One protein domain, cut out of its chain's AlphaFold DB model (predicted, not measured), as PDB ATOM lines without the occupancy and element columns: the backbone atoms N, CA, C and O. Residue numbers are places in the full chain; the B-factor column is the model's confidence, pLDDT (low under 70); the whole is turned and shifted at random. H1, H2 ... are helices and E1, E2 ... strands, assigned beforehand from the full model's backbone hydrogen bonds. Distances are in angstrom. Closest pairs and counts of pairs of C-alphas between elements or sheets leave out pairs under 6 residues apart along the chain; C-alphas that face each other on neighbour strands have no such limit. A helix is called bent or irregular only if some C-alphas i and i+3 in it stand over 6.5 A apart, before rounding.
ATOM      1  N   GLU A   2      99.871 -13.500  -9.492       76.38
ATOM      2  CA  GLU A   2     101.204 -13.647 -10.107       76.38
ATOM      3  C   GLU A   2     102.099 -12.403  -9.944       76.38
ATOM      4  O   GLU A   2     103.219 -12.512  -9.458       76.38
ATOM      5  N   LEU A   3     101.568 -11.200 -10.191       69.94
ATOM      6  CA  LEU A   3     102.283  -9.943  -9.926       69.94
ATOM      7  C   LEU A   3     102.711  -9.811  -8.453       69.94
ATOM      8  O   LEU A   3     103.830  -9.408  -8.164       69.94
ATOM      9  N   THR A   4     101.845 -10.204  -7.515       72.12
ATOM     10  CA  THR A   4     102.156 -10.211  -6.078       72.12
ATOM     11  C   THR A   4     103.310 -11.159  -5.761       72.12
ATOM     12  O   THR A   4     104.187 -10.788  -4.990       72.12
ATOM     13  N   ARG A   5     103.356 -12.351  -6.375       74.00
ATOM     14  CA  ARG A   5     104.472 -13.299  -6.214       74.00
ATOM     15  C   ARG A   5     105.766 -12.771  -6.824       74.00
ATOM     16  O   ARG A   5     106.807 -12.868  -6.189       74.00
ATOM     17  N   GLN A   6     105.703 -12.168  -8.009       79.25
ATOM     18  CA  GLN A   6     106.868 -11.576  -8.671       79.25
ATOM     19  C   GLN A   6     107.429 -10.381  -7.894       79.25
ATOM     20  O   GLN A   6     108.645 -10.225  -7.794       79.25
ATOM     21  N   ILE A   7     106.555  -9.559  -7.306       71.88
ATOM     22  CA  ILE A   7     106.941  -8.471  -6.405       71.88
ATOM     23  C   ILE A   7     107.514  -9.048  -5.106       71.88
ATOM     24  O   ILE A   7     108.597  -8.640  -4.706       71.88
ATOM     25  N   ALA A   8     106.860 -10.030  -4.481       69.50
ATOM     26  CA  ALA A   8     107.338 -10.667  -3.252       69.50
ATOM     27  C   ALA A   8     108.705 -11.351  -3.428       69.50
ATOM     28  O   ALA A   8     109.544 -11.261  -2.540       69.50
ATOM     29  N   ALA A   9     108.964 -11.966  -4.586       73.44
ATOM     30  CA  ALA A   9     110.259 -12.563  -4.918       73.44
ATOM     31  C   ALA A   9     111.386 -11.523  -5.061       73.44
ATOM     32  O   ALA A   9     112.558 -11.857  -4.903       73.44
ATOM     33  N   LYS A  10     111.039 -10.263  -5.356       74.81
ATOM     34  CA  LYS A  10     111.978  -9.136  -5.465       74.81
ATOM     35  C   LYS A  10     112.033  -8.275  -4.199       74.81
ATOM     36  O   LYS A  10     113.013  -7.563  -3.991       74.81
ATOM     37  N   LEU A  11     111.002  -8.320  -3.358       69.75
ATOM     38  CA  LEU A  11     110.952  -7.624  -2.079       69.75
ATOM     39  C   LEU A  11     111.739  -8.418  -1.042       69.75
ATOM     40  O   LEU A  11     111.320  -9.477  -0.579       69.75
ATOM     41  N   ARG A  12     112.880  -7.874  -0.625       71.00
ATOM     42  CA  ARG A  12     113.610  -8.417   0.516       71.00
ATOM     43  C   ARG A  12     112.790  -8.160   1.783       71.00
ATOM     44  O   ARG A  12     112.765  -7.036   2.272       71.00
ATOM     45  N   ILE A  13     112.127  -9.192   2.309       79.19
ATOM     46  CA  ILE A  13     111.458  -9.130   3.617       79.19
ATOM     47  C   ILE A  13     112.542  -9.143   4.702       79.19
ATOM     48  O   ILE A  13     112.917 -10.195   5.230       79.19
ATOM     49  N   ASP A  14     113.091  -7.965   4.983       86.94
ATOM     50  CA  ASP A  14     114.028  -7.751   6.077       86.94
ATOM     51  C   ASP A  14     113.304  -7.659   7.434       86.94
ATOM     52  O   ASP A  14     112.082  -7.812   7.531       86.94
ATOM     53  N   GLY A  15     114.068  -7.470   8.515       89.75
ATOM     54  CA  GLY A  15     113.502  -7.380   9.863       89.75
ATOM     55  C   GLY A  15     112.478  -6.251  10.002       89.75
ATOM     56  O   GLY A  15     111.453  -6.431  10.657       89.75
ATOM     57  N   TYR A  16     112.706  -5.128   9.316       91.12
ATOM     58  CA  TYR A  16     111.795  -3.993   9.340       91.12
ATOM     59  C   TYR A  16     110.471  -4.319   8.640       91.12
ATOM     60  O   TYR A  16     109.406  -4.081   9.203       91.12
ATOM     61  N   ALA A  17     110.505  -4.957   7.467       89.44
ATOM     62  CA  ALA A  17     109.289  -5.395   6.780       89.44
ATOM     63  C   ALA A  17     108.450  -6.378   7.626       89.44
ATOM     64  O   ALA A  17     107.224  -6.264   7.677       89.44
ATOM     65  N   ARG A  18     109.090  -7.316   8.345       91.44
ATOM     66  CA  ARG A  18     108.383  -8.235   9.271       91.44
ATOM     67  C   ARG A  18     107.742  -7.494  10.439       91.44
ATOM     68  O   ARG A  18     106.602  -7.794  10.804       91.44
ATOM     69  N   ARG A  19     108.458  -6.520  11.006       94.00
ATOM     70  CA  ARG A  19     107.921  -5.631  12.039       94.00
ATOM     71  C   ARG A  19     106.689  -4.896  11.519       94.00
ATOM     72  O   ARG A  19     105.652  -4.950  12.168       94.00
ATOM     73  N   GLU A  20     106.758  -4.303  10.329       93.06
ATOM     74  CA  GLU A  20     105.627  -3.584   9.730       93.06
ATOM     75  C   GLU A  20     104.410  -4.478   9.484       93.06
ATOM     76  O   GLU A  20     103.288  -4.048   9.727       93.06
ATOM     77  N   HIS A  21     104.594  -5.736   9.073       92.50
ATOM     78  CA  HIS A  21     103.473  -6.678   8.976       92.50
ATOM     79  C   HIS A  21     102.805  -6.920  10.336       92.50
ATOM     80  O   HIS A  21     101.580  -6.988  10.416       92.50
ATOM     81  N   THR A  22     103.596  -7.011  11.407       94.00
ATOM     82  CA  THR A  22     103.081  -7.186  12.774       94.00
ATOM     83  C   THR A  22     102.342  -5.933  13.247       94.00
ATOM     84  O   THR A  22     101.251  -6.036  13.806       94.00
ATOM     85  N   VAL A  23     102.895  -4.750  12.960       94.44
ATOM     86  CA  VAL A  23     102.243  -3.459  13.214       94.44
ATOM     87  C   VAL A  23     100.903  -3.390  12.493       94.44
ATOM     88  O   VAL A  23      99.881  -3.152  13.127       94.44
ATOM     89  N   MET A  24     100.877  -3.655  11.186       93.50
ATOM     90  CA  MET A  24      99.639  -3.594  10.408       93.50
ATOM     91  C   MET A  24      98.617  -4.633  10.865       93.50
ATOM     92  O   MET A  24      97.422  -4.351  10.839       93.50
ATOM     93  N   TRP A  25      99.056  -5.801  11.338       92.94
ATOM     94  CA  TRP A  25      98.158  -6.781  11.946       92.94
ATOM     95  C   TRP A  25      97.526  -6.265  13.247       92.94
ATOM     96  O   TRP A  25      96.311  -6.399  13.402       92.94
ATOM     97  N   ARG A  26      98.313  -5.650  14.148       92.31
ATOM     98  CA  ARG A  26      97.817  -5.030  15.395       92.31
ATOM     99  C   ARG A  26      96.841  -3.898  15.098       92.31
ATOM    100  O   ARG A  26      95.713  -3.919  15.574       92.31
ATOM    101  N   VAL A  27      97.263  -2.943  14.274       91.88
ATOM    102  CA  VAL A  27      96.474  -1.759  13.921       91.88
ATOM    103  C   VAL A  27      95.211  -2.147  13.147       91.88
ATOM    104  O   VAL A  27      94.148  -1.591  13.392       91.88
ATOM    105  N   GLY A  28      95.275  -3.160  12.280       92.88
ATOM    106  CA  GLY A  28      94.107  -3.673  11.560       92.88
ATOM    107  C   GLY A  28      93.028  -4.290  12.461       92.88
ATOM    108  O   GLY A  28      91.872  -4.371  12.047       92.88
ATOM    109  N   GLN A  29      93.354  -4.686  13.701       93.38
ATOM    110  CA  GLN A  29      92.329  -5.127  14.659       93.38
ATOM    111  C   GLN A  29      91.402  -3.985  15.079       93.38
ATOM    112  O   GLN A  29      90.245  -4.242  15.407       93.38
ATOM    113  N   ILE A  30      91.882  -2.739  15.033       93.88
ATOM    114  CA  ILE A  30      91.080  -1.555  15.339       93.88
ATOM    115  C   ILE A  30      89.957  -1.410  14.308       93.88
ATOM    116  O   ILE A  30      88.791  -1.337  14.680       93.88
ATOM    117  N   GLU A  31      90.290  -1.450  13.014       92.94
ATOM    118  CA  GLU A  31      89.307  -1.372  11.921       92.94
ATOM    119  C   GLU A  31      88.274  -2.504  12.019       92.94
ATOM    120  O   GLU A  31      87.075  -2.275  11.873       92.94
ATOM    121  N   ARG A  32      88.719  -3.722  12.356       92.69
ATOM    122  CA  ARG A  32      87.822  -4.869  12.553       92.69
ATOM    123  C   ARG A  32      86.894  -4.709  13.763       92.69
ATOM    124  O   ARG A  32      85.737  -5.105  13.672       92.69
ATOM    125  N   SER A  33      87.393  -4.181  14.879       93.62
ATOM    126  CA  SER A  33      86.608  -4.024  16.117       93.62
ATOM    127  C   SER A  33      85.641  -2.841  16.033       93.62
ATOM    128  O   SER A  33      84.555  -2.880  16.612       93.62
ATOM    129  N   GLY A  34      86.024  -1.809  15.281       94.38
ATOM    130  CA  GLY A  34      85.288  -0.559  15.194       94.38
ATOM    131  C   GLY A  34      85.275   0.208  16.516       94.38
ATOM    132  O   GLY A  34      85.861  -0.206  17.516       94.38
ATOM    133  N   LEU A  35      84.593   1.344  16.497       95.44
ATOM    134  CA  LEU A  35      84.380   2.211  17.649       95.44
ATOM    135  C   LEU A  35      82.897   2.370  17.880       95.44
ATOM    136  O   LEU A  35      82.190   2.697  16.926       95.44
ATOM    137  N   ARG A  36      82.448   2.171  19.119       97.56
ATOM    138  CA  ARG A  36      81.078   2.506  19.497       97.56
ATOM    139  C   ARG A  36      80.914   4.021  19.465       97.56
ATOM    140  O   ARG A  36      81.815   4.753  19.885       97.56
ATOM    141  N   VAL A  37      79.795   4.473  18.916       96.94
ATOM    142  CA  VAL A  37      79.495   5.896  18.777       96.94
ATOM    143  C   VAL A  37      78.142   6.244  19.364       96.94
ATOM    144  O   VAL A  37      77.220   5.432  19.333       96.94
ATOM    145  N   ASP A  38      78.029   7.464  19.872       96.00
ATOM    146  CA  ASP A  38      76.760   8.035  20.304       96.00
ATOM    147  C   ASP A  38      75.989   8.567  19.084       96.00
ATOM    148  O   ASP A  38      76.304   9.627  18.532       96.00
ATOM    149  N   ALA A 154      88.733   3.243   8.212       91.38
ATOM    150  CA  ALA A 154      89.780   2.745   7.338       91.38
ATOM    151  C   ALA A 154      91.138   3.266   7.813       91.38
ATOM    152  O   ALA A 154      91.383   4.484   7.763       91.38
ATOM    153  N   ILE A 155      92.019   2.345   8.209       91.38
ATOM    154  CA  ILE A 155      93.349   2.672   8.727       91.38
ATOM    155  C   ILE A 155      94.421   2.380   7.678       91.38
ATOM    156  O   ILE A 155      94.510   1.281   7.130       91.38
ATOM    157  N   ARG A 156      95.268   3.371   7.388       90.31
ATOM    158  CA  ARG A 156      96.347   3.252   6.396       90.31
ATOM    159  C   ARG A 156      97.671   3.756   6.956       90.31
ATOM    160  O   ARG A 156      97.707   4.618   7.821       90.31
ATOM    161  N   ALA A 157      98.768   3.234   6.418       87.69
ATOM    162  CA  ALA A 157     100.135   3.690   6.685       87.69
ATOM    163  C   ALA A 157     100.804   4.156   5.378       87.69
ATOM    164  O   ALA A 157     101.927   3.769   5.059       87.69
ATOM    165  N   ASP A 158     100.059   4.919   4.574       83.94
ATOM    166  CA  ASP A 158     100.416   5.340   3.214       83.94
ATOM    167  C   ASP A 158     101.222   6.645   3.154       83.94
ATOM    168  O   ASP A 158     101.771   6.991   2.107       83.94
ATOM    169  N   GLN A 159     101.339   7.361   4.275       86.75
ATOM    170  CA  GLN A 159     102.189   8.543   4.366       86.75
ATOM    171  C   GLN A 159     103.669   8.168   4.212       86.75
ATOM    172  O   GLN A 159     104.113   7.122   4.683       86.75
ATOM    173  N   ALA A 160     104.468   9.058   3.612       85.19
ATOM    174  CA  ALA A 160     105.900   8.821   3.392       85.19
ATOM    175  C   ALA A 160     106.661   8.514   4.699       85.19
ATOM    176  O   ALA A 160     107.567   7.684   4.722       85.19
ATOM    177  N   THR A 161     106.248   9.137   5.804       88.00
ATOM    178  CA  THR A 161     106.797   8.926   7.152       88.00
ATOM    179  C   THR A 161     106.240   7.681   7.846       88.00
ATOM    180  O   THR A 161     106.709   7.307   8.914       88.00
ATOM    181  N   GLY A 162     105.252   7.006   7.253       87.94
ATOM    182  CA  GLY A 162     104.585   5.835   7.825       87.94
ATOM    183  C   GLY A 162     103.565   6.129   8.913       87.94
ATOM    184  O   GLY A 162     103.053   5.187   9.522       87.94
ATOM    185  N   ARG A 163     103.296   7.411   9.184       89.56
ATOM    186  CA  ARG A 163     102.236   7.843  10.096       89.56
ATOM    187  C   ARG A 163     100.905   7.212   9.698       89.56
ATOM    188  O   ARG A 163     100.592   7.073   8.513       89.56
ATOM    189  N   ILE A 164     100.164   6.804  10.721       90.19
ATOM    190  CA  ILE A 164      98.871   6.157  10.562       90.19
ATOM    191  C   ILE A 164      97.837   7.227  10.212       90.19
ATOM    192  O   ILE A 164      97.703   8.224  10.919       90.19
ATOM    193  N   SER A 165      97.129   7.029   9.105       89.06
ATOM    194  CA  SER A 165      95.981   7.833   8.710       89.06
ATOM    195  C   SER A 165      94.698   7.057   8.996       89.06
ATOM    196  O   SER A 165      94.582   5.871   8.678       89.06
ATOM    197  N   VAL A 166      93.733   7.729   9.621       89.81
ATOM    198  CA  VAL A 166      92.440   7.151   9.999       89.81
ATOM    199  C   VAL A 166      91.357   7.941   9.289       89.81
ATOM    200  O   VAL A 166      91.242   9.155   9.459       89.81
ATOM    201  N   THR A 167      90.600   7.259   8.436       88.94
ATOM    202  CA  THR A 167      89.604   7.882   7.556       88.94
ATOM    203  C   THR A 167      88.272   7.155   7.647       88.94
ATOM    204  O   THR A 167      88.244   5.967   7.938       88.94
ATOM    205  N   LYS A 168      87.174   7.843   7.306       87.81
ATOM    206  CA  LYS A 168      85.811   7.278   7.286       87.81
ATOM    207  C   LYS A 168      85.330   6.733   8.655       87.81
ATOM    208  O   LYS A 168      85.001   5.556   8.738       87.81
ATOM    209  N   PRO A 169      85.249   7.577   9.701       87.69
ATOM    210  CA  PRO A 169      85.431   9.033   9.694       87.69
ATOM    211  C   PRO A 169      86.893   9.474   9.909       87.69
ATOM    212  O   PRO A 169      87.765   8.675  10.241       87.69
ATOM    213  N   GLY A 170      87.198  10.741   9.610       83.94
ATOM    214  CA  GLY A 170      88.547  11.298   9.761       83.94
ATOM    215  C   GLY A 170      88.873  11.576  11.226       83.94
ATOM    216  O   GLY A 170      88.511  12.633  11.724       83.94
ATOM    217  N   LEU A 171      89.532  10.638  11.909       81.69
ATOM    218  CA  LEU A 171      89.830  10.757  13.346       81.69
ATOM    219  C   LEU A 171      91.170  11.455  13.609       81.69
ATOM    220  O   LEU A 171      91.346  12.094  14.640       81.69
ATOM    221  N   THR A 172      92.094  11.418  12.644       77.12
ATOM    222  CA  THR A 172      93.414  12.053  12.783       77.12
ATOM    223  C   THR A 172      93.376  13.575  12.801       77.12
ATOM    224  O   THR A 172      94.385  14.197  13.081       77.12
ATOM    225  N   THR A 173      92.254  14.199  12.448       76.69
ATOM    226  CA  THR A 173      92.127  15.664  12.426       76.69
ATOM    227  C   THR A 173      91.464  16.224  13.680       76.69
ATOM    228  O   THR A 173      91.357  17.438  13.798       76.69
ATOM    229  N   MET A 174      91.018  15.379  14.615       80.19
ATOM    230  CA  MET A 174      90.445  15.837  15.881       80.19
ATOM    231  C   MET A 174      91.561  16.212  16.851       80.19
ATOM    232  O   MET A 174      92.035  15.374  17.611       80.19
ATOM    233  N   GLY A 175      92.015  17.465  16.800       79.19
ATOM    234  CA  GLY A 175      93.019  17.993  17.723       79.19
ATOM    235  C   GLY A 175      92.507  18.136  19.164       79.19
ATOM    236  O   GLY A 175      91.315  18.020  19.428       79.19
ATOM    237  N   LYS A 176      93.429  18.420  20.094       80.94
ATOM    238  CA  LYS A 176      93.145  18.651  21.529       80.94
ATOM    239  C   LYS A 176      92.991  20.131  21.914       80.94
ATOM    240  O   LYS A 176      92.729  20.449  23.062       80.94
ATOM    241  N   ARG A 177      93.263  21.053  20.984       80.25
ATOM    242  CA  ARG A 177      93.420  22.495  21.280       80.25
ATOM    243  C   ARG A 177      92.210  23.337  20.918       80.25
ATOM    244  O   ARG A 177      92.090  24.460  21.389       80.25
ATOM    245  N   GLU A 178      91.364  22.822  20.042       84.56
ATOM    246  CA  GLU A 178      90.181  23.524  19.573       84.56
ATOM    247  C   GLU A 178      88.985  22.957  20.321       84.56
ATOM    248  O   GLU A 178      88.701  21.767  20.181       84.56
ATOM    249  N   ARG A 179      88.297  23.811  21.088       87.62
ATOM    250  CA  ARG A 179      87.126  23.457  21.902       87.62
ATOM    251  C   ARG A 179      86.159  22.562  21.141       87.62
ATOM    252  O   ARG A 179      85.926  21.430  21.539       87.62
ATOM    253  N   GLN A 180      85.734  23.010  19.959       84.19
ATOM    254  CA  GLN A 180      84.829  22.248  19.100       84.19
ATOM    255  C   GLN A 180      85.352  20.846  18.765       84.19
ATOM    256  O   GLN A 180      84.592  19.885  18.817       84.19
ATOM    257  N   LEU A 181      86.636  20.704  18.419       86.69
ATOM    258  CA  LEU A 181      87.204  19.400  18.065       86.69
ATOM    259  C   LEU A 181      87.287  18.471  19.273       86.69
ATOM    260  O   LEU A 181      87.112  17.269  19.102       86.69
ATOM    261  N   VAL A 182      87.532  19.010  20.470       90.00
ATOM    262  CA  VAL A 182      87.514  18.233  21.715       90.00
ATOM    263  C   VAL A 182      86.100  17.771  22.037       90.00
ATOM    264  O   VAL A 182      85.912  16.589  22.299       90.00
ATOM    265  N   LEU A 183      85.094  18.636  21.915       89.31
ATOM    266  CA  LEU A 183      83.699  18.242  22.135       89.31
ATOM    267  C   LEU A 183      83.211  17.231  21.095       89.31
ATOM    268  O   LEU A 183      82.459  16.313  21.429       89.31
ATOM    269  N   GLU A 184      83.695  17.314  19.854       90.06
ATOM    270  CA  GLU A 184      83.414  16.314  18.820       90.06
ATOM    271  C   GLU A 184      83.872  14.899  19.216       90.06
ATOM    272  O   GLU A 184      83.205  13.922  18.867       90.06
ATOM    273  N   ARG A 185      84.919  14.778  20.048       93.38
ATOM    274  CA  ARG A 185      85.385  13.488  20.589       93.38
ATOM    275  C   ARG A 185      84.356  12.802  21.490       93.38
ATOM    276  O   ARG A 185      84.398  11.579  21.582       93.38
ATOM    277  N   ALA A 186      83.410  13.530  22.090       94.62
ATOM    278  CA  ALA A 186      82.393  12.939  22.965       94.62
ATOM    279  C   ALA A 186      81.453  11.959  22.233       94.62
ATOM    280  O   ALA A 186      80.779  11.169  22.879       94.62
ATOM    281  N   LEU A 187      81.439  11.949  20.890       95.12
ATOM    282  CA  LEU A 187      80.707  10.927  20.128       95.12
ATOM    283  C   LEU A 187      81.343   9.541  20.219       95.12
ATOM    284  O   LEU A 187      80.712   8.583  19.794       95.12
ATOM    285  N   ILE A 188      82.596   9.419  20.664       96.62
ATOM    286  CA  ILE A 188      83.290   8.133  20.757       96.62
ATOM    287  C   ILE A 188      83.120   7.576  22.167       96.62
ATOM    288  O   ILE A 188      83.623   8.155  23.131       96.62
ATOM    289  N   LEU A 189      82.461   6.423  22.258       98.00
ATOM    290  CA  LEU A 189      82.110   5.759  23.509       98.00
ATOM    291  C   LEU A 189      83.011   4.535  23.777       98.00
ATOM    292  O   LEU A 189      83.576   3.961  22.837       98.00
ATOM    293  N   PRO A 190      83.114   4.081  25.041       98.25
ATOM    294  CA  PRO A 190      83.597   2.747  25.371       98.25
ATOM    295  C   PRO A 190      82.755   1.666  24.685       98.25
ATOM    296  O   PRO A 190      81.584   1.868  24.361       98.25
ATOM    297  N   ASP A 191      83.334   0.483  24.490       97.50
ATOM    298  CA  ASP A 191      82.679  -0.621  23.785       97.50
ATOM    299  C   ASP A 191      81.383  -1.083  24.451       97.50
ATOM    300  O   ASP A 191      80.493  -1.568  23.752       97.50
ATOM    301  N   THR A 192      81.297  -0.950  25.777       97.00
ATOM    302  CA  THR A 192      80.129  -1.286  26.599       97.00
ATOM    303  C   THR A 192      80.001  -0.285  27.747       97.00
ATOM    304  O   THR A 192      80.953   0.429  28.053       97.00
ATOM    305  N   ASP A 193      78.849  -0.242  28.410       95.31
ATOM    306  CA  ASP A 193      78.593   0.728  29.487       95.31
ATOM    307  C   ASP A 193      79.400   0.427  30.775       95.31
ATOM    308  O   ASP A 193      79.717   1.333  31.561       95.31
ATOM    309  N   ASP A 194      79.820  -0.833  30.945       97.25
ATOM    310  CA  ASP A 194      80.698  -1.312  32.024       97.25
ATOM    311  C   ASP A 194      82.190  -1.036  31.759       97.25
ATOM    312  O   ASP A 194      83.056  -1.338  32.588       97.25
ATOM    313  N   GLU A 195      82.509  -0.446  30.607       98.50
ATOM    314  CA  GLU A 195      83.857  -0.026  30.237       98.50
ATOM    315  C   GLU A 195      84.015   1.499  30.340       98.50
ATOM    316  O   GLU A 195      83.054   2.265  30.439       98.50
ATOM    317  N   VAL A 196      85.268   1.939  30.345       98.56
ATOM    318  CA  VAL A 196      85.684   3.341  30.236       98.56
ATOM    319  C   VAL A 196      86.746   3.465  29.158       98.56
ATOM    320  O   VAL A 196      87.426   2.492  28.819       98.56
ATOM    321  N   LEU A 197      86.915   4.672  28.634       98.62
ATOM    322  CA  LEU A 197      88.053   4.991  27.794       98.62
ATOM    323  C   LEU A 197      89.232   5.433  28.658       98.62
ATOM    324  O   LEU A 197      89.072   6.202  29.602       98.62
ATOM    325  N   ILE A 198      90.425   4.965  28.311       98.19
ATOM    326  CA  ILE A 198      91.689   5.538  28.780       98.19
ATOM    327  C   ILE A 198      92.501   5.956  27.560       98.19
ATOM    328  O   ILE A 198      92.518   5.245  26.547       98.19
ATOM    329  N   ALA A 199      93.160   7.106  27.640       96.88
ATOM    330  CA  ALA A 199      94.046   7.591  26.595       96.88
ATOM    331  C   ALA A 199      95.465   7.764  27.136       96.88
ATOM    332  O   ALA A 199      95.664   8.104  28.300       96.88
ATOM    333  N   ALA A 200      96.457   7.524  26.285       96.62
ATOM    334  CA  ALA A 200      97.846   7.826  26.597       96.62
ATOM    335  C   ALA A 200      98.520   8.497  25.406       96.62
ATOM    336  O   ALA A 200      98.303   8.089  24.265       96.62
ATOM    337  N   ASP A 201      99.342   9.506  25.679       93.50
ATOM    338  CA  ASP A 201      99.984  10.344  24.666       93.50
ATOM    339  C   ASP A 201     101.493  10.425  24.895       93.50
ATOM    340  O   ASP A 201     101.947  10.697  26.012       93.50
ATOM    341  N   LEU A 202     102.285  10.181  23.849       93.25
ATOM    342  CA  LEU A 202     103.743  10.221  23.949       93.25
ATOM    343  C   LEU A 202     104.250  11.664  24.025       93.25
ATOM    344  O   LEU A 202     104.233  12.420  23.054       93.25
ATOM    345  N   SER A 203     104.807  12.030  25.175       89.62
ATOM    346  CA  SER A 203     105.196  13.408  25.467       89.62
ATOM    347  C   SER A 203     106.338  13.878  24.555       89.62
ATOM    348  O   SER A 203     107.469  13.395  24.658       89.62
ATOM    349  N   GLN A 204     106.061  14.849  23.677       88.25
ATOM    350  CA  GLN A 204     107.042  15.483  22.778       88.25
ATOM    351  C   GLN A 204     107.842  14.478  21.924       88.25
ATOM    352  O   GLN A 204     109.043  14.655  21.691       88.25
ATOM    353  N   ILE A 205     107.191  13.417  21.439       91.62
ATOM    354  CA  ILE A 205     107.870  12.301  20.767       91.62
ATOM    355  C   ILE A 205     108.674  12.711  19.525       91.62
ATOM    356  O   ILE A 205     109.785  12.221  19.322       91.62
ATOM    357  N   ASP A 206     108.173  13.662  18.733       89.69
ATOM    358  CA  ASP A 206     108.883  14.181  17.557       89.69
ATOM    359  C   ASP A 206     110.196  14.889  17.949       89.69
ATOM    360  O   ASP A 206     111.218  14.761  17.270       89.69
ATOM    361  N   GLY A 348     105.901   0.832  21.197       96.94
ATOM    362  CA  GLY A 348     105.024   0.831  22.366       96.94
ATOM    363  C   GLY A 348     103.774  -0.035  22.173       96.94
ATOM    364  O   GLY A 348     103.498  -0.924  22.975       96.94
ATOM    365  N   ILE A 349     103.078   0.116  21.043       96.69
ATOM    366  CA  ILE A 349     101.908  -0.716  20.704       96.69
ATOM    367  C   ILE A 349     102.267  -2.207  20.627       96.69
ATOM    368  O   ILE A 349     101.488  -3.060  21.051       96.69
ATOM    369  N   LEU A 350     103.440  -2.548  20.088       97.00
ATOM    370  CA  LEU A 350     103.896  -3.935  19.989       97.00
ATOM    371  C   LEU A 350     104.239  -4.554  21.353       97.00
ATOM    372  O   LEU A 350     104.176  -5.779  21.471       97.00
ATOM    373  N   ARG A 351     104.572  -3.736  22.361       97.62
ATOM    374  CA  ARG A 351     104.845  -4.171  23.743       97.62
ATOM    375  C   ARG A 351     103.587  -4.392  24.579       97.62
ATOM    376  O   ARG A 351     103.681  -5.041  25.617       97.62
ATOM    377  N   LEU A 352     102.424  -3.905  24.137       97.94
ATOM    378  CA  LEU A 352     101.174  -4.095  24.870       97.94
ATOM    379  C   LEU A 352     100.874  -5.590  25.084       97.94
ATOM    380  O   LEU A 352     100.949  -6.379  24.128       97.94
ATOM    381  N   PRO A 353     100.459  -5.998  26.299       97.50
ATOM    382  CA  PRO A 353     100.020  -7.365  26.532       97.50
ATOM    383  C   PRO A 353      98.784  -7.667  25.679       97.50
ATOM    384  O   PRO A 353      97.961  -6.794  25.412       97.50
ATOM    385  N   ASN A 354      98.625  -8.922  25.246       95.44
ATOM    386  CA  ASN A 354      97.599  -9.288  24.260       95.44
ATOM    387  C   ASN A 354      96.173  -8.894  24.664       95.44
ATOM    388  O   ASN A 354      95.402  -8.467  23.805       95.44
ATOM    389  N   TRP A 355      95.834  -9.020  25.950       96.75
ATOM    390  CA  TRP A 355      94.509  -8.653  26.442       96.75
ATOM    391  C   TRP A 355      94.252  -7.149  26.273       96.75
ATOM    392  O   TRP A 355      93.178  -6.783  25.806       96.75
ATOM    393  N   LEU A 356      95.246  -6.296  26.541       97.44
ATOM    394  CA  LEU A 356      95.135  -4.843  26.416       97.44
ATOM    395  C   LEU A 356      95.259  -4.384  24.959       97.44
ATOM    396  O   LEU A 356      94.524  -3.512  24.514       97.44
ATOM    397  N   ALA A 357      96.107  -5.033  24.160       96.50
ATOM    398  CA  ALA A 357      96.198  -4.767  22.726       96.50
ATOM    399  C   ALA A 357      94.854  -5.002  22.006       96.50
ATOM    400  O   ALA A 357      94.537  -4.299  21.051       96.50
ATOM    401  N   SER A 358      94.038  -5.956  22.479       95.75
ATOM    402  CA  SER A 358      92.677  -6.182  21.962       95.75
ATOM    403  C   SER A 358      91.681  -5.071  22.326       95.75
ATOM    404  O   SER A 358      90.609  -4.982  21.726       95.75
ATOM    405  N   ARG A 359      92.042  -4.206  23.281       97.31
ATOM    406  CA  ARG A 359      91.270  -3.044  23.741       97.31
ATOM    407  C   ARG A 359      91.645  -1.742  23.040       97.31
ATOM    408  O   ARG A 359      90.963  -0.747  23.240       97.31
ATOM    409  N   LEU A 360      92.679  -1.738  22.197       97.12
ATOM    410  CA  LEU A 360      93.078  -0.568  21.415       97.12
ATOM    411  C   LEU A 360      91.990  -0.193  20.395       97.12
ATOM    412  O   LEU A 360      91.570  -1.031  19.594       97.12
ATOM    413  N   ARG A 361      91.525   1.058  20.432       95.44
ATOM    414  CA  ARG A 361      90.448   1.579  19.569       95.44
ATOM    415  C   ARG A 361      90.887   2.739  18.693       95.44
ATOM    416  O   ARG A 361      90.327   2.907  17.617       95.44
ATOM    417  N   LEU A 362      91.884   3.519  19.103       92.50
ATOM    418  CA  LEU A 362      92.391   4.633  18.301       92.50
ATOM    419  C   LEU A 362      93.900   4.743  18.375       92.50
ATOM    420  O   LEU A 362      94.506   4.466  19.407       92.50
ATOM    421  N   ILE A 363      94.470   5.209  17.265       91.69
ATOM    422  CA  ILE A 363      95.808   5.788  17.207       91.69
ATOM    423  C   ILE A 363      95.666   7.115  16.467       91.69
ATOM    424  O   ILE A 363      95.320   7.129  15.281       91.69
ATOM    425  N   VAL A 364      95.902   8.221  17.163       87.25
ATOM    426  CA  VAL A 364      95.788   9.577  16.620       87.25
ATOM    427  C   VAL A 364      97.088  10.305  16.912       87.25
ATOM    428  O   VAL A 364      97.326  10.745  18.025       87.25
ATOM    429  N   HIS A 365      97.938  10.419  15.890       82.56
ATOM    430  CA  HIS A 365      99.294  10.955  16.026       82.56
ATOM    431  C   HIS A 365     100.140  10.175  17.051       82.56
ATOM    432  O   HIS A 365     100.577   9.063  16.751       82.56
ATOM    433  N   ASP A 366     100.398  10.780  18.200       88.44
ATOM    434  CA  ASP A 366     101.159  10.309  19.355       88.44
ATOM    435  C   ASP A 366     100.277   9.721  20.469       88.44
ATOM    436  O   ASP A 366     100.799   9.163  21.434       88.44
ATOM    437  N   GLU A 367      98.957   9.738  20.272       93.56
ATOM    438  CA  GLU A 367      97.959   9.263  21.222       93.56
ATOM    439  C   GLU A 367      97.414   7.876  20.852       93.56
ATOM    440  O   GLU A 367      97.117   7.589  19.684       93.56
ATOM    441  N   VAL A 368      97.209   7.029  21.862       95.69
ATOM    442  CA  VAL A 368      96.348   5.841  21.801       95.69
ATOM    443  C   VAL A 368      95.125   6.002  22.695       95.69
ATOM    444  O   VAL A 368      95.220   6.590  23.767       95.69
ATOM    445  N   VAL A 369      94.002   5.403  22.290       97.00
ATOM    446  CA  VAL A 369      92.781   5.305  23.114       97.00
ATOM    447  C   VAL A 369      92.338   3.854  23.193       97.00
ATOM    448  O   VAL A 369      92.302   3.152  22.172       97.00
ATOM    449  N   LEU A 370      92.015   3.399  24.400       98.31
ATOM    450  CA  LEU A 370      91.621   2.029  24.695       98.31
ATOM    451  C   LEU A 370      90.282   2.008  25.432       98.31
ATOM    452  O   LEU A 370      90.044   2.865  26.275       98.31
ATOM    453  N   SER A 371      89.455   1.000  25.149       98.44
ATOM    454  CA  SER A 371      88.227   0.712  25.903       98.44
ATOM    455  C   SER A 371      88.481  -0.409  26.902       98.44
ATOM    456  O   SER A 371      88.794  -1.534  26.503       98.44
ATOM    457  N   VAL A 372      88.415  -0.107  28.196       98.56
ATOM    458  CA  VAL A 372      88.850  -1.013  29.266       98.56
ATOM    459  C   VAL A 372      87.739  -1.250  30.292       98.56
ATOM    460  O   VAL A 372      87.016  -0.312  30.625       98.56
ATOM    461  N   PRO A 373      87.598  -2.477  30.830       98.31
ATOM    462  CA  PRO A 373      86.692  -2.752  31.946       98.31
ATOM    463  C   PRO A 373      86.965  -1.850  33.148       98.31
ATOM    464  O   PRO A 373      88.125  -1.660  33.528       98.31
ATOM    465  N   ARG A 374      85.901  -1.311  33.761       97.88
ATOM    466  CA  ARG A 374      86.000  -0.414  34.928       97.88
ATOM    467  C   ARG A 374      86.759  -1.037  36.100       97.88
ATOM    468  O   ARG A 374      87.470  -0.338  36.810       97.88
ATOM    469  N   ASP A 375      86.639  -2.346  36.283       97.88
ATOM    470  CA  ASP A 375      87.305  -3.113  37.340       97.88
ATOM    471  C   ASP A 375      88.791  -3.405  37.058       97.88
ATOM    472  O   ASP A 375      89.490  -3.917  37.931       97.88
ATOM    473  N   ARG A 376      89.300  -3.068  35.863       98.25
ATOM    474  CA  ARG A 376      90.698  -3.295  35.448       98.25
ATOM    475  C   ARG A 376      91.425  -2.022  35.015       98.25
ATOM    476  O   ARG A 376      92.461  -2.116  34.356       98.25
ATOM    477  N   ILE A 377      90.913  -0.845  35.377       98.31
ATOM    478  CA  ILE A 377      91.517   0.450  35.022       98.31
ATOM    479  C   ILE A 377      92.971   0.523  35.494       98.31
ATOM    480  O   ILE A 377      93.837   0.857  34.689       98.31
ATOM    481  N   ASP A 378      93.252   0.176  36.750       98.31
ATOM    482  CA  ASP A 378      94.606   0.277  37.314       98.31
ATOM    483  C   ASP A 378      95.587  -0.647  36.583       98.31
ATOM    484  O   ASP A 378      96.645  -0.213  36.131       98.31
ATOM    485  N   GLU A 379      95.197  -1.908  36.368       98.50
ATOM    486  CA  GLU A 379      96.010  -2.879  35.629       98.50
ATOM    487  C   GLU A 379      96.261  -2.424  34.183       98.50
ATOM    488  O   GLU A 379      97.386  -2.508  33.683       98.50
ATOM    489  N   ALA A 380      95.221  -1.925  33.505       98.56
ATOM    490  CA  ALA A 380      95.325  -1.417  32.143       98.56
ATOM    491  C   ALA A 380      96.248  -0.198  32.068       98.56
ATOM    492  O   ALA A 380      97.071  -0.111  31.160       98.56
ATOM    493  N   SER A 381      96.125   0.715  33.028       98.44
ATOM    494  CA  SER A 381      96.897   1.954  33.116       98.44
ATOM    495  C   SER A 381      98.381   1.671  33.324       98.44
ATOM    496  O   SER A 381      99.213   2.187  32.576       98.44
ATOM    497  N   THR A 382      98.720   0.791  34.273       98.44
ATOM    498  CA  THR A 382     100.105   0.357  34.499       98.44
ATOM    499  C   THR A 382     100.673  -0.326  33.259       98.44
ATOM    500  O   THR A 382     101.717   0.084  32.761       98.44
ATOM    501  N   ALA A 383      99.961  -1.304  32.689       98.50
ATOM    502  CA  ALA A 383     100.440  -2.027  31.512       98.50
ATOM    503  C   ALA A 383     100.587  -1.130  30.268       98.50
ATOM    504  O   ALA A 383     101.473  -1.358  29.440       98.50
ATOM    505  N   LEU A 384      99.726  -0.119  30.118       98.44
ATOM    506  CA  LEU A 384      99.811   0.864  29.042       98.44
ATOM    507  C   LEU A 384     101.053   1.745  29.195       98.44
ATOM    508  O   LEU A 384     101.807   1.908  28.233       98.44
ATOM    509  N   LEU A 385     101.287   2.277  30.396       98.19
ATOM    510  CA  LEU A 385     102.469   3.085  30.685       98.19
ATOM    511  C   LEU A 385     103.757   2.269  30.542       98.19
ATOM    512  O   LEU A 385     104.678   2.727  29.875       98.19
ATOM    513  N   ASP A 386     103.811   1.044  31.061       98.12
ATOM    514  CA  ASP A 386     104.982   0.167  30.924       98.12
ATOM    515  C   ASP A 386     105.312  -0.143  29.455       98.12
ATOM    516  O   ASP A 386     106.477  -0.247  29.070       98.12
ATOM    517  N   ALA A 387     104.292  -0.273  28.601       98.12
ATOM    518  CA  ALA A 387     104.495  -0.512  27.177       98.12
ATOM    519  C   ALA A 387     104.997   0.741  26.436       98.12
ATOM    520  O   ALA A 387     105.852   0.634  25.549       98.12
ATOM    521  N   LEU A 388     104.461   1.920  26.773       97.75
ATOM    522  CA  LEU A 388     104.753   3.186  26.091       97.75
ATOM    523  C   LEU A 388     105.992   3.911  26.635       97.75
ATOM    524  O   LEU A 388     106.563   4.739  25.923       97.75
ATOM    525  N   GLN A 389     106.432   3.606  27.855       97.00
ATOM    526  CA  GLN A 389     107.589   4.233  28.488       97.00
ATOM    527  C   GLN A 389     108.801   3.304  28.459       97.00
ATOM    528  O   GLN A 389     108.825   2.250  29.083       97.00
ATOM    529  N   PHE A 390     109.835   3.706  27.731       96.75
ATOM    530  CA  PHE A 390     111.062   2.930  27.583       96.75
ATOM    531  C   PHE A 390     112.203   3.839  27.143       96.75
ATOM    532  O   PHE A 390     111.973   4.892  26.552       96.75
ATOM    533  N   ASP A 391     113.441   3.427  27.381       95.94
ATOM    534  CA  ASP A 391     114.592   4.140  26.837       95.94
ATOM    535  C   ASP A 391     114.865   3.669  25.408       95.94
ATOM    536  O   ASP A 391     114.858   2.470  25.109       95.94
ATOM    537  N   PHE A 392     115.083   4.621  24.504       96.12
ATOM    538  CA  PHE A 392     115.413   4.335  23.117       96.12
ATOM    539  C   PHE A 392     116.821   4.811  22.794       96.12
ATOM    540  O   PHE A 392     117.138   5.992  22.954       96.12
ATOM    541  N   SER A 393     117.635   3.891  22.282       95.75
ATOM    542  CA  SER A 393     119.016   4.142  21.884       95.75
ATOM    543  C   SER A 393     119.207   3.907  20.390       95.75
ATOM    544  O   SER A 393     118.654   2.969  19.814       95.75
ATOM    545  N   VAL A 394     120.043   4.729  19.764       93.31
ATOM    546  CA  VAL A 394     120.484   4.539  18.372       93.31
ATOM    547  C   VAL A 394     121.921   4.017  18.323       93.31
ATOM    548  O   VAL A 394     122.654   4.061  19.309       93.31
ATOM    549  N   SER A 395     122.363   3.550  17.154       87.56
ATOM    550  CA  SER A 395     123.698   2.959  16.967       87.56
ATOM    551  C   SER A 395     124.870   3.904  17.258       87.56
ATOM    552  O   SER A 395     125.979   3.429  17.477       87.56
ATOM    553  N   SER A 396     124.646   5.223  17.281       86.25
ATOM    554  CA  SER A 396     125.649   6.208  17.707       86.25
ATOM    555  C   SER A 396     125.855   6.258  19.230       86.25
ATOM    556  O   SER A 396     126.698   7.018  19.696       86.25
ATOM    557  N   GLY A 397     125.097   5.479  20.012       89.81
ATOM    558  CA  GLY A 397     125.188   5.413  21.476       89.81
ATOM    559  C   GLY A 397     124.342   6.454  22.216       89.81
ATOM    560  O   GLY A 397     124.267   6.427  23.441       89.81
ATOM    561  N   SER A 398     123.677   7.357  21.493       93.44
ATOM    562  CA  SER A 398     122.747   8.324  22.088       93.44
ATOM    563  C   SER A 398     121.467   7.637  22.546       93.44
ATOM    564  O   SER A 398     120.963   6.753  21.852       93.44
ATOM    565  N   THR A 399     120.942   8.059  23.698       95.44
ATOM    566  CA  THR A 399     119.733   7.499  24.317       95.44
ATOM    567  C   THR A 399     118.806   8.622  24.761       95.44
ATOM    568  O   THR A 399     119.277   9.643  25.260       95.44
ATOM    569  N   VAL A 400     117.499   8.434  24.588       94.00
ATOM    570  CA  VAL A 400     116.471   9.331  25.127       94.00
ATOM    571  C   VAL A 400     115.385   8.508  25.826       94.00
ATOM    572  O   VAL A 400     115.004   7.452  25.308       94.00
ATOM    573  N   PRO A 401     114.853   8.973  26.967       94.62
ATOM    574  CA  PRO A 401     113.676   8.354  27.553       94.62
ATOM    575  C   PRO A 401     112.447   8.657  26.694       94.62
ATOM    576  O   PRO A 401     112.169   9.819  26.397       94.62
ATOM    577  N   VAL A 402     111.682   7.639  26.319       95.12
ATOM    578  CA  VAL A 402     110.309   7.782  25.819       95.12
ATOM    579  C   VAL A 402     109.381   7.775  27.032       95.12
ATOM    580  O   VAL A 402     109.519   6.940  27.931       95.12
ATOM    581  N   ARG A 403     108.485   8.761  27.099       94.56
ATOM    582  CA  ARG A 403     107.561   8.988  28.217       94.56
ATOM    583  C   ARG A 403     106.156   9.223  27.680       94.56
ATOM    584  O   ARG A 403     106.012   9.711  26.557       94.56
ATOM    585  N   ALA A 404     105.156   8.874  28.479       95.25
ATOM    586  CA  ALA A 404     103.753   8.992  28.119       95.25
ATOM    587  C   ALA A 404     102.970   9.649  29.259       95.25
ATOM    588  O   ALA A 404     103.214   9.348  30.425       95.25
ATOM    589  N   GLY A 405     102.034  10.529  28.914       93.56
ATOM    590  CA  GLY A 405     101.009  11.007  29.840       93.56
ATOM    591  C   GLY A 405      99.782  10.109  29.745       93.56
ATOM    592  O   GLY A 405      99.415   9.715  28.639       93.56
ATOM    593  N   LEU A 406      99.172   9.781  30.883       96.06
ATOM    594  CA  LEU A 406      97.913   9.043  30.944       96.06
ATOM    595  C   LEU A 406      96.775  10.017  31.252       96.06
ATOM    596  O   LEU A 406      96.901  10.837  32.160       96.06
ATOM    597  N   SER A 407      95.678   9.907  30.510       95.56
ATOM    598  CA  SER A 407      94.461  10.670  30.763       95.56
ATOM    599  C   SER A 407      93.725  10.137  31.992       95.56
ATOM    600  O   SER A 407      93.918   8.993  32.415       95.56
ATOM    601  N   ALA A 408      92.782  10.914  32.513       95.50
ATOM    602  CA  ALA A 408      91.810  10.355  33.436       95.50
ATOM    603  C   ALA A 408      90.897   9.345  32.693       95.50
ATOM    604  O   ALA A 408      90.707   9.475  31.476       95.50
ATOM    605  N   PRO A 409      90.325   8.328  33.369       97.50
ATOM    606  CA  PRO A 409      89.356   7.433  32.740       97.50
ATOM    607  C   PRO A 409      88.088   8.207  32.379       97.50
ATOM    608  O   PRO A 409      87.552   8.915  33.234       97.50
ATOM    609  N   GLY A 410      87.626   8.089  31.136       97.44
ATOM    610  CA  GLY A 410      86.487   8.833  30.599       97.44
ATOM    611  C   GLY A 410      85.295   7.946  30.242       97.44
ATOM    612  O   GLY A 410      85.455   6.802  29.809       97.44
ATOM    613  N   ARG A 411      84.081   8.482  30.396       97.62
ATOM    614  CA  ARG A 411      82.839   7.867  29.879       97.62
ATOM    615  C   ARG A 411      82.687   8.009  28.366       97.62
ATOM    616  O   ARG A 411      81.949   7.244  27.761       97.62
ATOM    617  N   ASP A 412      83.419   8.943  27.779       97.38
ATOM    618  CA  ASP A 412      83.651   9.106  26.350       97.38
ATOM    619  C   ASP A 412      85.032   9.737  26.138       97.38
ATOM    620  O   ASP A 412      85.771  10.008  27.090       97.38
ATOM    621  N   TRP A 413      85.430   9.922  24.881       96.44
ATOM    622  CA  TRP A 413      86.801  10.334  24.585       96.44
ATOM    623  C   TRP A 413      87.077  11.804  24.922       96.44
ATOM    624  O   TRP A 413      88.223  12.148  25.212       96.44
ATOM    625  N   ALA A 414      86.060  12.672  24.919       95.75
ATOM    626  CA  ALA A 414      86.234  14.041  25.403       95.75
ATOM    627  C   ALA A 414      86.494  14.031  26.914       95.75
ATOM    628  O   ALA A 414      87.446  14.656  27.372       95.75
ATOM    629  N   ASP A 415      85.717  13.242  27.655       97.12
ATOM    630  CA  ASP A 415      85.778  13.138  29.114       97.12
ATOM    631  C   ASP A 415      87.146  12.687  29.652       97.12
ATOM    632  O   ASP A 415      87.537  13.080  30.751       97.12
ATOM    633  N   CYS A 416      87.936  11.954  28.859       96.19
ATOM    634  CA  CYS A 416      89.335  11.648  29.183       96.19
ATOM    635  C   CYS A 416      90.182  12.903  29.482       96.19
ATOM    636  O   CYS A 416      91.133  12.831  30.255       96.19
ATOM    637  N   TYR A 417      89.841  14.044  28.877       94.06
ATOM    638  CA  TYR A 417      90.616  15.288  28.919       94.06
ATOM    639  C   TYR A 417      90.037  16.350  29.854       94.06
ATOM    640  O   TYR A 417      90.521  17.479  29.852       94.06
ATOM    641  N   ARG A 418      89.026  16.011  30.664       93.94
ATOM    642  CA  ARG A 418      88.334  16.952  31.563       93.94
ATOM    643  C   ARG A 418      89.260  17.750  32.492       93.94
ATOM    644  O   ARG A 418      88.945  18.887  32.810       93.94
ATOM    645  N   ASP A 419      90.401  17.175  32.874       90.94
ATOM    646  CA  ASP A 419      91.377  17.803  33.775       90.94
ATOM    647  C   ASP A 419      92.511  18.533  33.020       90.94
ATOM    648  O   ASP A 419      93.340  19.210  33.627       90.94
ATOM    649  N   GLU A 420      92.574  18.396  31.690       87.56
ATOM    650  CA  GLU A 420      93.648  18.941  30.844       87.56
ATOM    651  C   GLU A 420      93.244  20.213  30.083       87.56
ATOM    652  O   GLU A 420      94.110  20.990  29.667       87.56
ATOM    653  N   VAL A 421      91.942  20.429  29.872       88.88
ATOM    654  CA  VAL A 421      91.407  21.586  29.143       88.88
ATOM    655  C   VAL A 421      90.502  22.432  30.040       88.88
ATOM    656  O   VAL A 421      89.842  21.898  30.924       88.88
ATOM    657  N   PRO A 422      90.426  23.757  29.823       88.75
ATOM    658  CA  PRO A 422      89.702  24.658  30.718       88.75
ATOM    659  C   PRO A 422      88.184  24.680  30.480       88.75
ATOM    660  O   PRO A 422      87.516  25.566  30.998       88.75
ATOM    661  N   TRP A 423      87.640  23.775  29.662       91.56
ATOM    662  CA  TRP A 423      86.242  23.813  29.233       91.56
ATOM    663  C   TRP A 423      85.399  22.813  30.029       91.56
ATOM    664  O   TRP A 423      85.576  21.603  29.828       91.56
ATOM    665  N   PRO A 424      84.479  23.279  30.893       90.81
ATOM    666  CA  PRO A 424      83.705  22.408  31.775       90.81
ATOM    667  C   PRO A 424      82.911  21.329  31.041       90.81
ATOM    668  O   PRO A 424      82.858  20.187  31.493       90.81
ATOM    669  N   GLU A 425      82.370  21.640  29.863       92.00
ATOM    670  CA  GLU A 425      81.606  20.686  29.058       92.00
ATOM    671  C   GLU A 425      82.456  19.588  28.406       92.00
ATOM    672  O   GLU A 425      81.919  18.739  27.700       92.00
ATOM    673  N   THR A 426      83.767  19.554  28.661       93.56
ATOM    674  CA  THR A 426      84.610  18.382  28.385       93.56
ATOM    675  C   THR A 426      84.301  17.236  29.348       93.56
ATOM    676  O   THR A 426      84.389  16.079  28.938       93.56
ATOM    677  N   ALA A 427      83.866  17.530  30.577       95.19
ATOM    678  CA  ALA A 427      83.440  16.520  31.538       95.19
ATOM    679  C   ALA A 427      82.065  15.948  31.170       95.19
ATOM    680  O   ALA A 427      81.137  16.694  30.838       95.19
ATOM    681  N   TRP A 428      81.911  14.628  31.267       94.88
ATOM    682  CA  TRP A 428      80.632  13.976  30.979       94.88
ATOM    683  C   TRP A 428      79.527  14.451  31.924       94.88
ATOM    684  O   TRP A 428      78.443  14.797  31.459       94.88
ATOM    685  N   GLU A 429      79.809  14.549  33.226       93.44
ATOM    686  CA  GLU A 429      78.838  14.962  34.247       93.44
ATOM    687  C   GLU A 429      78.294  16.372  34.004       93.44
ATOM    688  O   GLU A 429      77.121  16.626  34.262       93.44
ATOM    689  N   HIS A 430      79.125  17.280  33.487       92.75
ATOM    690  CA  HIS A 430      78.688  18.629  33.139       92.75
ATOM    691  C   HIS A 430      77.649  18.599  32.017       92.75
ATOM    692  O   HIS A 430      76.633  19.275  32.106       92.75
ATOM    693  N   ARG A 431      77.869  17.776  30.986       91.75
ATOM    694  CA  ARG A 431      76.960  17.650  29.833       91.75
ATOM    695  C   ARG A 431      75.626  16.976  30.151       91.75
ATOM    696  O   ARG A 431      74.734  17.005  29.313       91.75
ATOM    697  N   GLN A 432      75.510  16.316  31.306       90.56
ATOM    698  CA  GLN A 432      74.254  15.714  31.767       90.56
ATOM    699  C   GLN A 432      73.352  16.709  32.511       90.56
ATOM    700  O   GLN A 432      72.265  16.335  32.947       90.56
ATOM    701  N   GLN A 433      73.813  17.941  32.729       90.00
ATOM    702  CA  GLN A 433      73.017  18.980  33.369       90.00
ATOM    703  C   GLN A 433      72.003  19.542  32.365       90.00
ATOM    704  O   GLN A 433      72.285  19.630  31.176       90.00
TER     705      GLN A 433
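What this domain is: This is residues 2 to 38, 154 to 206 and 348 to 433 of the 447 residues of the protein "DNA polymerase family A" of Corynebacterium pollutisoli (UniProt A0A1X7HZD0). A twisted sheet of four strands, E5 E6 E4 E9, has helix H6 along one face, and the long helix H2 passes its E5 edge. The hairpin E7 E8 leads on into E9, H3 and H7 lie toward the end far from that hairpin, and residues 2 to 12, with H1, stick out. The 176 printed residues include seven named helices and nine named strands in the order H1 H2 E1 E2 E3 H3 E4 H4 H5 E5 E6 H6 E7 E8 E9 H7; the four-strand sheet is antiparallel and the class is mixed. The whole is compact, with a radius of gyration of the C-alphas of 17.8 A, and spans 62 by 42 by 32 A.

Where its parts are: Begin with the sheet: E5 is residues 360 to 364, E6 367 to 373, E4 195 to 202 and E9 404 to 406. Find C-alpha 195 at (83.857, -0.026, 30.237); from there E4 runs 23.2 A. H6, residues 374 to 388, is 21.0 A long and irregular, with C-alphas 375 and 378 8.0 A apart. H2, residues 15 to 33, starts at (113.502, -7.380, 9.863) and runs 27.8 A. Look next for H1 at 2 to 10, E1 at 35 to 37, E2 at 154 to 156, E3 at 165 to 167, H3 at 179 to 187, H4 at 348 to 351, H5 at 354 to 357, E7 at 390 to 393, E8 at 399 to 402 and H7 at 428 to 431.

How they stand to each other: In the sheet, these backbone atoms of neighbour strands are within hydrogen-bond range: N 361 and O 369 in the hairpin E5 E6, 2.8 A apart, N 198 and O 370 across E4 and E6, 2.9 A apart, and N 201 and O 405 across E4 and E9, 3.0 A apart. H6 makes two layers with the sheet, one helix on one face, at a height over the sheet of 7.2 A. H2 only grazes the sheet with residues 26 to 33; the closest C-alphas of H2 and E5, Ile 30 and Arg 361, are 5.3 A apart. H4 touches H6 at Gly 348 and Leu 388, C-alphas 4.4 A apart, with H6's residues 387 to 388 alone. In hairpin E2 E3, N 154 and O 167 are 2.8 A apart; in hairpin E7 E8, N 402 and O 390 are 2.8 A apart. E1 pairs with no named strand. H3 and H7 are only just apart, at 8.3 A. Every O i to N i+4 pair is within range in H1, but 13 of 15 in H2, 3 of 5 in H3 and 9 of 11 in H6; H4, H5 and H7 are too short for one.

The domain as a whole: The C-alphas of Ala 9 and Gln 433 are farthest apart, 62.0 A. Residues 39 to 153 and 207 to 347 are cut out, with gaps of 19.1 A and 14.7 A between C-alphas. The links E3 to H3 and E9 to H7 are long. Residues 3, 8 and 11 have pLDDT under 70.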